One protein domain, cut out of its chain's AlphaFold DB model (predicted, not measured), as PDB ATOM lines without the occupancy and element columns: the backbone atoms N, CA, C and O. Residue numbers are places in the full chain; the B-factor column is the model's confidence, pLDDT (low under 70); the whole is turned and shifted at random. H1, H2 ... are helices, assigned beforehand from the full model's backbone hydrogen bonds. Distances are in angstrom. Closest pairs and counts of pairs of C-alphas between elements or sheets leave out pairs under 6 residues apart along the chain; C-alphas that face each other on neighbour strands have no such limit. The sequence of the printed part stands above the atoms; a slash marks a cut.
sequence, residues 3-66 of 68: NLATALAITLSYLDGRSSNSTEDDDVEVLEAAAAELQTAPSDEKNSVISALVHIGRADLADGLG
ATOM      1  N   ASN A   3     -57.152  10.151 -41.827       92.81
ATOM      2  CA  ASN A   3     -55.758  10.009 -42.241       92.81
ATOM      3  C   ASN A   3     -55.163   8.662 -41.827       92.81
ATOM      4  O   ASN A   3     -54.506   8.017 -42.636       92.81
ATOM      5  N   LEU A   4     -55.452   8.187 -40.609       91.25
ATOM      6  CA  LEU A   4     -55.048   6.842 -40.190       91.25
ATOM      7  C   LEU A   4     -55.619   5.755 -41.113       91.25
ATOM      8  O   LEU A   4     -54.904   4.841 -41.517       91.25
ATOM      9  N   ALA A   5     -56.910   5.848 -41.444       93.12
ATOM     10  CA  ALA A   5     -57.555   4.885 -42.329       93.12
ATOM     11  C   ALA A   5     -56.982   4.947 -43.753       93.12
ATOM     12  O   ALA A   5     -56.776   3.900 -44.362       93.12
ATOM     13  N   THR A   6     -56.688   6.146 -44.263       95.38
ATOM     14  CA  THR A   6     -56.067   6.343 -45.580       95.38
ATOM     15  C   THR A   6     -54.646   5.788 -45.615       95.38
ATOM     16  O   THR A   6     -54.333   5.014 -46.515       95.38
ATOM     17  N   ALA A   7     -53.813   6.088 -44.614       94.56
ATOM     18  CA  ALA A   7     -52.461   5.543 -44.503       94.56
ATOM     19  C   ALA A   7     -52.475   4.007 -44.494       94.56
ATOM     20  O   ALA A   7     -51.745   3.367 -45.246       94.56
ATOM     21  N   LEU A   8     -53.380   3.409 -43.710       94.31
ATOM     22  CA  LEU A   8     -53.557   1.959 -43.681       94.31
ATOM     23  C   LEU A   8     -54.031   1.408 -45.034       94.31
ATOM     24  O   LEU A   8     -53.536   0.374 -45.478       94.31
ATOM     25  N   ALA A   9     -54.977   2.078 -45.693       96.50
ATOM     26  CA  ALA A   9     -55.478   1.667 -47.000       96.50
ATOM     27  C   ALA A   9     -54.380   1.698 -48.074       96.50
ATOM     28  O   ALA A   9     -54.301   0.762 -48.867       96.50
ATOM     29  N   ILE A  10     -53.507   2.713 -48.063       95.62
ATOM     30  CA  ILE A  10     -52.330   2.804 -48.942       95.62
ATOM     31  C   ILE A  10     -51.422   1.589 -48.726       95.62
ATOM     32  O   ILE A  10     -51.133   0.856 -49.672       95.62
ATOM     33  N   THR A  11     -51.032   1.322 -47.474       95.12
ATOM     34  CA  THR A  11     -50.134   0.205 -47.155       95.12
ATOM     35  C   THR A  11     -50.748  -1.149 -47.515       95.12
ATOM     36  O   THR A  11     -50.073  -1.993 -48.100       95.12
ATOM     37  N   LEU A  12     -52.030  -1.375 -47.207       96.44
ATOM     38  CA  LEU A  12     -52.714  -2.629 -47.537       96.44
ATOM     39  C   LEU A  12     -52.874  -2.820 -49.049       96.44
ATOM     40  O   LEU A  12     -52.642  -3.921 -49.538       96.44
ATOM     41  N   SER A  13     -53.228  -1.762 -49.785       95.62
ATOM     42  CA  SER A  13     -53.348  -1.816 -51.245       95.62
ATOM     43  C   SER A  13     -52.015  -2.152 -51.904       95.62
ATOM     44  O   SER A  13     -51.990  -2.893 -52.884       95.62
ATOM     45  N   TYR A  14     -50.912  -1.624 -51.374       95.94
ATOM     46  CA  TYR A  14     -49.588  -1.974 -51.863       95.94
ATOM     47  C   TYR A  14     -49.238  -3.429 -51.562       95.94
ATOM     48  O   TYR A  14     -48.828  -4.148 -52.463       95.94
ATOM     49  N   LEU A  15     -49.447  -3.891 -50.326       94.00
ATOM     50  CA  LEU A  15     -49.152  -5.275 -49.944       94.00
ATOM     51  C   LEU A  15     -49.956  -6.300 -50.754       94.00
ATOM     52  O   LEU A  15     -49.413  -7.349 -51.091       94.00
ATOM     53  N   ASP A  16     -51.213  -5.997 -51.082       95.56
ATOM     54  CA  ASP A  16     -52.063  -6.845 -51.928       95.56
ATOM     55  C   ASP A  16     -51.557  -6.911 -53.383       95.56
ATOM     56  O   ASP A  16     -51.589  -7.966 -54.014       95.56
ATOM     57  N   GLY A  17     -51.032  -5.796 -53.903       90.56
ATOM     58  CA  GLY A  17     -50.485  -5.695 -55.260       90.56
ATOM     59  C   GLY A  17     -48.993  -6.023 -55.395       90.56
ATOM     60  O   GLY A  17     -48.491  -6.107 -56.520       90.56
ATOM     61  N   ARG A  18     -48.266  -6.191 -54.283       92.56
ATOM     62  CA  ARG A  18     -46.808  -6.366 -54.274       92.56
ATOM     63  C   ARG A  18     -46.434  -7.670 -54.967       92.56
ATOM     64  O   ARG A  18     -46.917  -8.748 -54.624       92.56
ATOM     65  N   SER A  19     -45.535  -7.581 -55.940       92.88
ATOM     66  CA  SER A  19     -45.115  -8.718 -56.763       92.88
ATOM     67  C   SER A  19     -43.613  -8.960 -56.644       92.88
ATOM     68  O   SER A  19     -42.890  -8.174 -56.040       92.88
ATOM     69  N   SER A  20     -43.106 -10.026 -57.269       91.25
ATOM     70  CA  SER A  20     -41.658 -10.270 -57.366       91.25
ATOM     71  C   SER A  20     -40.898  -9.199 -58.155       91.25
ATOM     72  O   SER A  20     -39.672  -9.198 -58.128       91.25
ATOM     73  N   ASN A  21     -41.610  -8.332 -58.881       93.00
ATOM     74  CA  ASN A  21     -41.028  -7.220 -59.629       93.00
ATOM     75  C   ASN A  21     -41.015  -5.912 -58.827       93.00
ATOM     76  O   ASN A  21     -40.453  -4.938 -59.313       93.00
ATOM     77  N   SER A  22     -41.650  -5.882 -57.650       94.31
ATOM     78  CA  SER A  22     -41.600  -4.727 -56.757       94.31
ATOM     79  C   SER A  22     -40.187  -4.554 -56.206       94.31
ATOM     80  O   SER A  22     -39.499  -5.528 -55.887       94.31
ATOM     81  N   THR A  23     -39.764  -3.307 -56.120       94.69
ATOM     82  CA  THR A  23     -38.427  -2.879 -55.728       94.69
ATOM     83  C   THR A  23     -38.437  -2.264 -54.332       94.69
ATOM     84  O   THR A  23     -39.489  -1.964 -53.771       94.69
ATOM     85  N   GLU A  24     -37.247  -2.070 -53.765       94.06
ATOM     86  CA  GLU A  24     -37.102  -1.319 -52.514       94.06
ATOM     87  C   GLU A  24     -37.589   0.130 -52.672       94.06
ATOM     88  O   GLU A  24     -38.170   0.672 -51.738       94.06
ATOM     89  N   ASP A  25     -37.431   0.731 -53.856       95.38
ATOM     90  CA  ASP A  25     -37.939   2.078 -54.137       95.38
ATOM     91  C   ASP A  25     -39.476   2.116 -54.080       95.38
ATOM     92  O   ASP A  25     -40.036   3.032 -53.482       95.38
ATOM     93  N   ASP A  26     -40.158   1.090 -54.608       94.25
ATOM     94  CA  ASP A  26     -41.622   0.970 -54.500       94.25
ATOM     95  C   ASP A  26     -42.065   0.815 -53.031       94.25
ATOM     96  O   ASP A  26     -43.066   1.396 -52.605       94.25
ATOM     97  N   ASP A  27     -41.308   0.044 -52.235       93.62
ATOM     98  CA  ASP A  27     -41.564  -0.115 -50.799       93.62
ATOM     99  C   ASP A  27     -41.423   1.233 -50.060       93.62
ATOM    100  O   ASP A  27     -42.247   1.562 -49.200       93.62
ATOM    101  N   VAL A  28     -40.396   2.020 -50.400       93.88
ATOM    102  CA  VAL A  28     -40.138   3.343 -49.813       93.88
ATOM    103  C   VAL A  28     -41.208   4.351 -50.224       93.88
ATOM    104  O   VAL A  28     -41.742   5.025 -49.347       93.88
ATOM    105  N   GLU A  29     -41.588   4.420 -51.502       95.19
ATOM    106  CA  GLU A  29     -42.607   5.358 -51.999       95.19
ATOM    107  C   GLU A  29     -43.944   5.184 -51.256       95.19
ATOM    108  O   GLU A  29     -44.599   6.150 -50.854       95.19
ATOM    109  N   VAL A  30     -44.331   3.936 -50.992       95.62
ATOM    110  CA  VAL A  30     -45.560   3.612 -50.255       95.62
ATOM    111  C   VAL A  30     -45.459   4.020 -48.788       95.62
ATOM    112  O   VAL A  30     -46.432   4.526 -48.219       95.62
ATOM    113  N   LEU A  31     -44.301   3.801 -48.161       93.69
ATOM    114  CA  LEU A  31     -44.062   4.231 -46.785       93.69
ATOM    115  C   LEU A  31     -44.076   5.758 -46.668       93.69
ATOM    116  O   LEU A  31     -44.673   6.277 -45.725       93.69
ATOM    117  N   GLU A  32     -43.499   6.478 -47.629       94.69
ATOM    118  CA  GLU A  32     -43.539   7.942 -47.687       94.69
ATOM    119  C   GLU A  32     -44.972   8.462 -47.865       94.69
ATOM    120  O   GLU A  32     -45.384   9.386 -47.159       94.69
ATOM    121  N   ALA A  33     -45.769   7.835 -48.734       95.69
ATOM    122  CA  ALA A  33     -47.173   8.192 -48.925       95.69
ATOM    123  C   ALA A  33     -48.007   7.973 -47.649       95.69
ATOM    124  O   ALA A  33     -48.781   8.845 -47.245       95.69
ATOM    125  N   ALA A  34     -47.823   6.837 -46.969       94.69
ATOM    126  CA  ALA A  34     -48.490   6.569 -45.697       94.69
ATOM    127  C   ALA A  34     -48.037   7.547 -44.596       94.69
ATOM    128  O   ALA A  34     -48.866   8.049 -43.833       94.69
ATOM    129  N   ALA A  35     -46.739   7.863 -44.529       94.12
ATOM    130  CA  ALA A  35     -46.199   8.838 -43.586       94.12
ATOM    131  C   ALA A  35     -46.761  10.246 -43.829       94.12
ATOM    132  O   ALA A  35     -47.132  10.922 -42.871       94.12
ATOM    133  N   ALA A  36     -46.896  10.674 -45.088       95.06
ATOM    134  CA  ALA A  36     -47.471  11.972 -45.441       95.06
ATOM    135  C   ALA A  36     -48.915  12.121 -44.926       95.06
ATOM    136  O   ALA A  36     -49.270  13.147 -44.338       95.06
ATOM    137  N   GLU A  37     -49.731  11.074 -45.061       95.44
ATOM    138  CA  GLU A  37     -51.078  11.051 -44.487       95.44
ATOM    139  C   GLU A  37     -51.043  11.179 -42.960       95.44
ATOM    140  O   GLU A  37     -51.720  12.034 -42.384       95.44
ATOM    141  N   LEU A  38     -50.200  10.395 -42.285       93.12
ATOM    142  CA  LEU A  38     -50.094  10.432 -40.824       93.12
ATOM    143  C   LEU A  38     -49.541  11.766 -40.294       93.12
ATOM    144  O   LEU A  38     -49.964  12.228 -39.234       93.12
ATOM    145  N   GLN A  39     -48.654  12.432 -41.031       92.62
ATOM    146  CA  GLN A  39     -48.117  13.749 -40.672       92.62
ATOM    147  C   GLN A  39     -49.166  14.862 -40.751       92.62
ATOM    148  O   GLN A  39     -49.085  15.829 -39.988       92.62
ATOM    149  N   THR A  40     -50.175  14.728 -41.611       92.00
ATOM    150  CA  THR A  40     -51.301  15.677 -41.682       92.00
ATOM    151  C   THR A  40     -52.446  15.329 -40.730       92.00
ATOM    152  O   THR A  40     -53.342  16.149 -40.522       92.00
ATOM    153  N   ALA A  41     -52.392  14.154 -40.094       93.06
ATOM    154  CA  ALA A  41     -53.399  13.710 -39.145       93.06
ATOM    155  C   ALA A  41     -53.459  14.608 -37.889       93.06
ATOM    156  O   ALA A  41     -52.440  15.172 -37.460       93.06
ATOM    157  N   PRO A  42     -54.631  14.725 -37.238       93.62
ATOM    158  CA  PRO A  42     -54.729  15.413 -35.960       93.62
ATOM    159  C   PRO A  42     -53.988  14.654 -34.843       93.62
ATOM    160  O   PRO A  42     -53.680  13.464 -34.945       93.62
ATOM    161  N   SER A  43     -53.652  15.367 -33.763       92.38
ATOM    162  CA  SER A  43     -52.760  14.864 -32.706       92.38
ATOM    163  C   SER A  43     -53.276  13.610 -31.993       92.38
ATOM    164  O   SER A  43     -52.478  12.791 -31.551       92.38
ATOM    165  N   ASP A  44     -54.590  13.436 -31.876       93.62
ATOM    166  CA  ASP A  44     -55.211  12.238 -31.301       93.62
ATOM    167  C   ASP A  44     -54.955  10.984 -32.155       93.62
ATOM    168  O   ASP A  44     -54.623   9.923 -31.616       93.62
ATOM    169  N   GLU A  45     -55.029  11.108 -33.481       93.12
ATOM    170  CA  GLU A  45     -54.693  10.030 -34.416       93.12
ATOM    171  C   GLU A  45     -53.197   9.704 -34.376       93.12
ATOM    172  O   GLU A  45     -52.832   8.536 -34.234       93.12
ATOM    173  N   LYS A  46     -52.331  10.725 -34.408       93.44
ATOM    174  CA  LYS A  46     -50.873  10.546 -34.293       93.44
ATOM    175  C   LYS A  46     -50.490   9.824 -33.003       93.44
ATOM    176  O   LYS A  46     -49.777   8.824 -33.044       93.44
ATOM    177  N   ASN A  47     -51.036  10.262 -31.868       94.00
ATOM    178  CA  ASN A  47     -50.798   9.632 -30.567       94.00
ATOM    179  C   ASN A  47     -51.281   8.178 -30.528       94.00
ATOM    180  O   ASN A  47     -50.649   7.335 -29.889       94.00
ATOM    181  N   SER A  48     -52.379   7.868 -31.222       93.75
ATOM    182  CA  SER A  48     -52.882   6.496 -31.334       93.75
ATOM    183  C   SER A  48     -51.904   5.600 -32.101       93.75
ATOM    184  O   SER A  48     -51.643   4.479 -31.665       93.75
ATOM    185  N   VAL A  49     -51.308   6.101 -33.189       93.38
ATOM    186  CA  VAL A  49     -50.278   5.376 -33.952       93.38
ATOM    187  C   VAL A  49     -49.002   5.201 -33.139       93.38
ATOM    188  O   VAL A  49     -48.502   4.086 -33.045       93.38
ATOM    189  N   ILE A  50     -48.512   6.259 -32.489       94.81
ATOM    190  CA  ILE A  50     -47.323   6.189 -31.625       94.81
ATOM    191  C   ILE A  50     -47.536   5.153 -30.515       94.81
ATOM    192  O   ILE A  50     -46.691   4.287 -30.298       94.81
ATOM    193  N   SER A  51     -48.695   5.181 -29.850       94.94
ATOM    194  CA  SER A  51     -49.050   4.205 -28.814       94.94
ATOM    195  C   SER A  51     -49.078   2.769 -29.352       94.94
ATOM    196  O   SER A  51     -48.531   1.861 -28.725       94.94
ATOM    197  N   ALA A  52     -49.649   2.557 -30.543       94.75
ATOM    198  CA  ALA A  52     -49.661   1.249 -31.193       94.75
ATOM    199  C   ALA A  52     -48.244   0.761 -31.547       94.75
ATOM    200  O   ALA A  52     -47.915  -0.396 -31.286       94.75
ATOM    201  N   LEU A  53     -47.387   1.642 -32.072       94.69
ATOM    202  CA  LEU A  53     -45.987   1.352 -32.388       94.69
ATOM    203  C   LEU A  53     -45.181   0.986 -31.137       94.69
ATOM    204  O   LEU A  53     -44.444  -0.001 -31.141       94.69
ATOM    205  N   VAL A  54     -45.370   1.718 -30.036       95.44
ATOM    206  CA  VAL A  54     -44.777   1.387 -28.732       95.44
ATOM    207  C   VAL A  54     -45.253   0.014 -28.255       95.44
ATOM    208  O   VAL A  54     -44.437  -0.803 -27.830       95.44
ATOM    209  N   HIS A  55     -46.553  -0.272 -28.368       96.69
ATOM    210  CA  HIS A  55     -47.136  -1.540 -27.929       96.69
ATOM    211  C   HIS A  55     -46.550  -2.758 -28.661       96.69
ATOM    212  O   HIS A  55     -46.329  -3.794 -28.035       96.69
ATOM    213  N   ILE A  56     -46.244  -2.633 -29.957       96.56
ATOM    214  CA  ILE A  56     -45.630  -3.713 -30.749       96.56
ATOM    215  C   ILE A  56     -44.090  -3.722 -30.695       96.56
ATOM    216  O   ILE A  56     -43.458  -4.507 -31.402       96.56
ATOM    217  N   GLY A  57     -43.467  -2.862 -29.878       95.38
ATOM    218  CA  GLY A  57     -42.008  -2.786 -29.746       95.38
ATOM    219  C   GLY A  57     -41.300  -2.192 -30.969       95.38
ATOM    220  O   GLY A  57     -40.178  -2.588 -31.282       95.38
ATOM    221  N   ARG A  58     -41.969  -1.276 -31.676       94.56
ATOM    222  CA  ARG A  58     -41.483  -0.569 -32.873       94.56
ATOM    223  C   ARG A  58     -41.559   0.950 -32.711       94.56
ATOM    224  O   ARG A  58     -41.919   1.667 -33.640       94.56
ATOM    225  N   ALA A  59     -41.279   1.443 -31.505       91.69
ATOM    226  CA  ALA A  59     -41.336   2.873 -31.191       91.69
ATOM    227  C   ALA A  59     -40.387   3.713 -32.067       91.69
ATOM    228  O   ALA A  59     -40.693   4.859 -32.366       91.69
ATOM    229  N   ASP A  60     -39.285   3.119 -32.525       91.69
ATOM    230  CA  ASP A  60     -38.319   3.697 -33.463       91.69
ATOM    231  C   ASP A  60     -38.938   4.087 -34.816       91.69
ATOM    232  O   ASP A  60     -38.481   5.027 -35.462       91.69
ATOM    233  N   LEU A  61     -40.021   3.421 -35.228       91.44
ATOM    234  CA  LEU A  61     -40.724   3.762 -36.463       91.44
ATOM    235  C   LEU A  61     -41.523   5.065 -36.354       91.44
ATOM    236  O   LEU A  61     -41.857   5.641 -37.385       91.44
ATOM    237  N   ALA A  62     -41.834   5.548 -35.145       91.69
ATOM    238  CA  ALA A  62     -42.564   6.805 -34.978       91.69
ATOM    239  C   ALA A  62     -41.761   7.990 -35.539       91.69
ATOM    240  O   ALA A  62     -42.300   8.778 -36.314       91.69
ATOM    241  N   ASP A  63     -40.461   8.039 -35.233       87.56
ATOM    242  CA  ASP A  63     -39.540   9.052 -35.757       87.56
ATOM    243  C   ASP A  63     -39.396   8.931 -37.283       87.56
ATOM    244  O   ASP A  63     -39.422   9.931 -37.999       87.56
ATOM    245  N   GLY A  64     -39.300   7.697 -37.795       85.25
ATOM    246  CA  GLY A  64     -39.216   7.422 -39.236       85.25
ATOM    247  C   GLY A  64     -40.463   7.844 -40.020       85.25
ATOM    248  O   GLY A  64     -40.363   8.199 -41.190       85.25
ATOM    249  N   LEU A  65     -41.630   7.858 -39.372       89.12
ATOM    250  CA  LEU A  65     -42.892   8.340 -39.943       89.12
ATOM    251  C   LEU A  65     -43.104   9.854 -39.735       89.12
ATOM    252  O   LEU A  65     -44.084  10.408 -40.240       89.12
ATOM    253  N   GLY A  66     -42.206  10.535 -39.013       87.38
ATOM    254  CA  GLY A  66     -42.322  11.958 -38.678       87.38
ATOM    255  C   GLY A  66     -43.431  12.257 -37.664       87.38
ATOM    256  O   GLY A  66     -44.055  13.320 -37.717       87.38
TER     257      GLY A  66
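What this domain is: This is residues 3 to 66 of the 68 residues of an uncharacterized protein of Rhizobium changzhiense (UniProt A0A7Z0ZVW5). Two long helices side by side, H1 and H2, make a helical hairpin, and H3 turns off at a corner from the end opposite the hairpin's loop, where H1 begins and H2 ends. The short H4 folds back onto H3, in the angle between H3 and H2. The printed part has 64 residues, with four named helices in the order H1, H2, H3, H4 and no named strand; the class is all helix. The whole is compact, with a radius of gyration of the C-alphas of 12.2 A, yet its outline is elongated, with spans of 36 by 22 by 17 A.

How they stand to each other: H1, residues 3 to 17, touches H2, residues 24 to 40, in a hairpin; the closest C-alphas, those of Ala 7 and Ala 34, are 4.3 A apart. The two run opposite ways at a shallow tilt of 15 degrees. H3, residues 43 to 55, and H2 touch only at the corner by their link, and only just, with 3 pairs of C-alphas within 8 A; the closest are those of Leu 38 and Lys 46, 6.6 A apart. H2 and H3 run opposite ways at a steep tilt of 48 degrees. H1 and H3 only just touch, with 3 pairs of C-alphas within 8 A, and H1 does so with residues 3 to 4 alone; the closest C-alphas are those of Leu 4 and Glu 45, 6.6 A apart. Their lines stand at a steep tilt of 51 degrees, the same way. H4, residues 60 to 64, touches residues 49 to 53 of H3, and the closest C-alphas, those of Ile 50 and Ala 62, are 5.9 A apart. H4 is apart from H1, and only just apart from H2, with the closest C-alphas 8.3 A from each other. In H1, H2 and H3 every O i to N i+4 pair is within hydrogen-bond range; in H4 0 of 1 is, beside 1 of 2 O i to N i+3 pairs.

Where its parts are: H1 begins at C-alpha 3, at (-55.758, 10.009, -42.241), and measures 21.1 A from first to last C-alpha over residues 3 to 17. H2, residues 24 to 40, measures 24.7 A and ends at C-alpha 40, at (-51.301, 15.677, -41.682). H3, residues 43 to 55, measures 18.0 A. H4, residues 60 to 64, measures 6.9 A and ends at C-alpha 64, at (-39.216, 7.422, -39.236).

The domain as a whole: The two C-alphas farthest apart, those of Asn 21 and Asp 44, are 37.2 A apart. The printed part has no cut. The links H2 to H3 and H3 to H4 are tight, and the link H1 to H2, of 6 residues, is short. The mean pLDDT of the printed part is 93.6, and no printed residue is under 70.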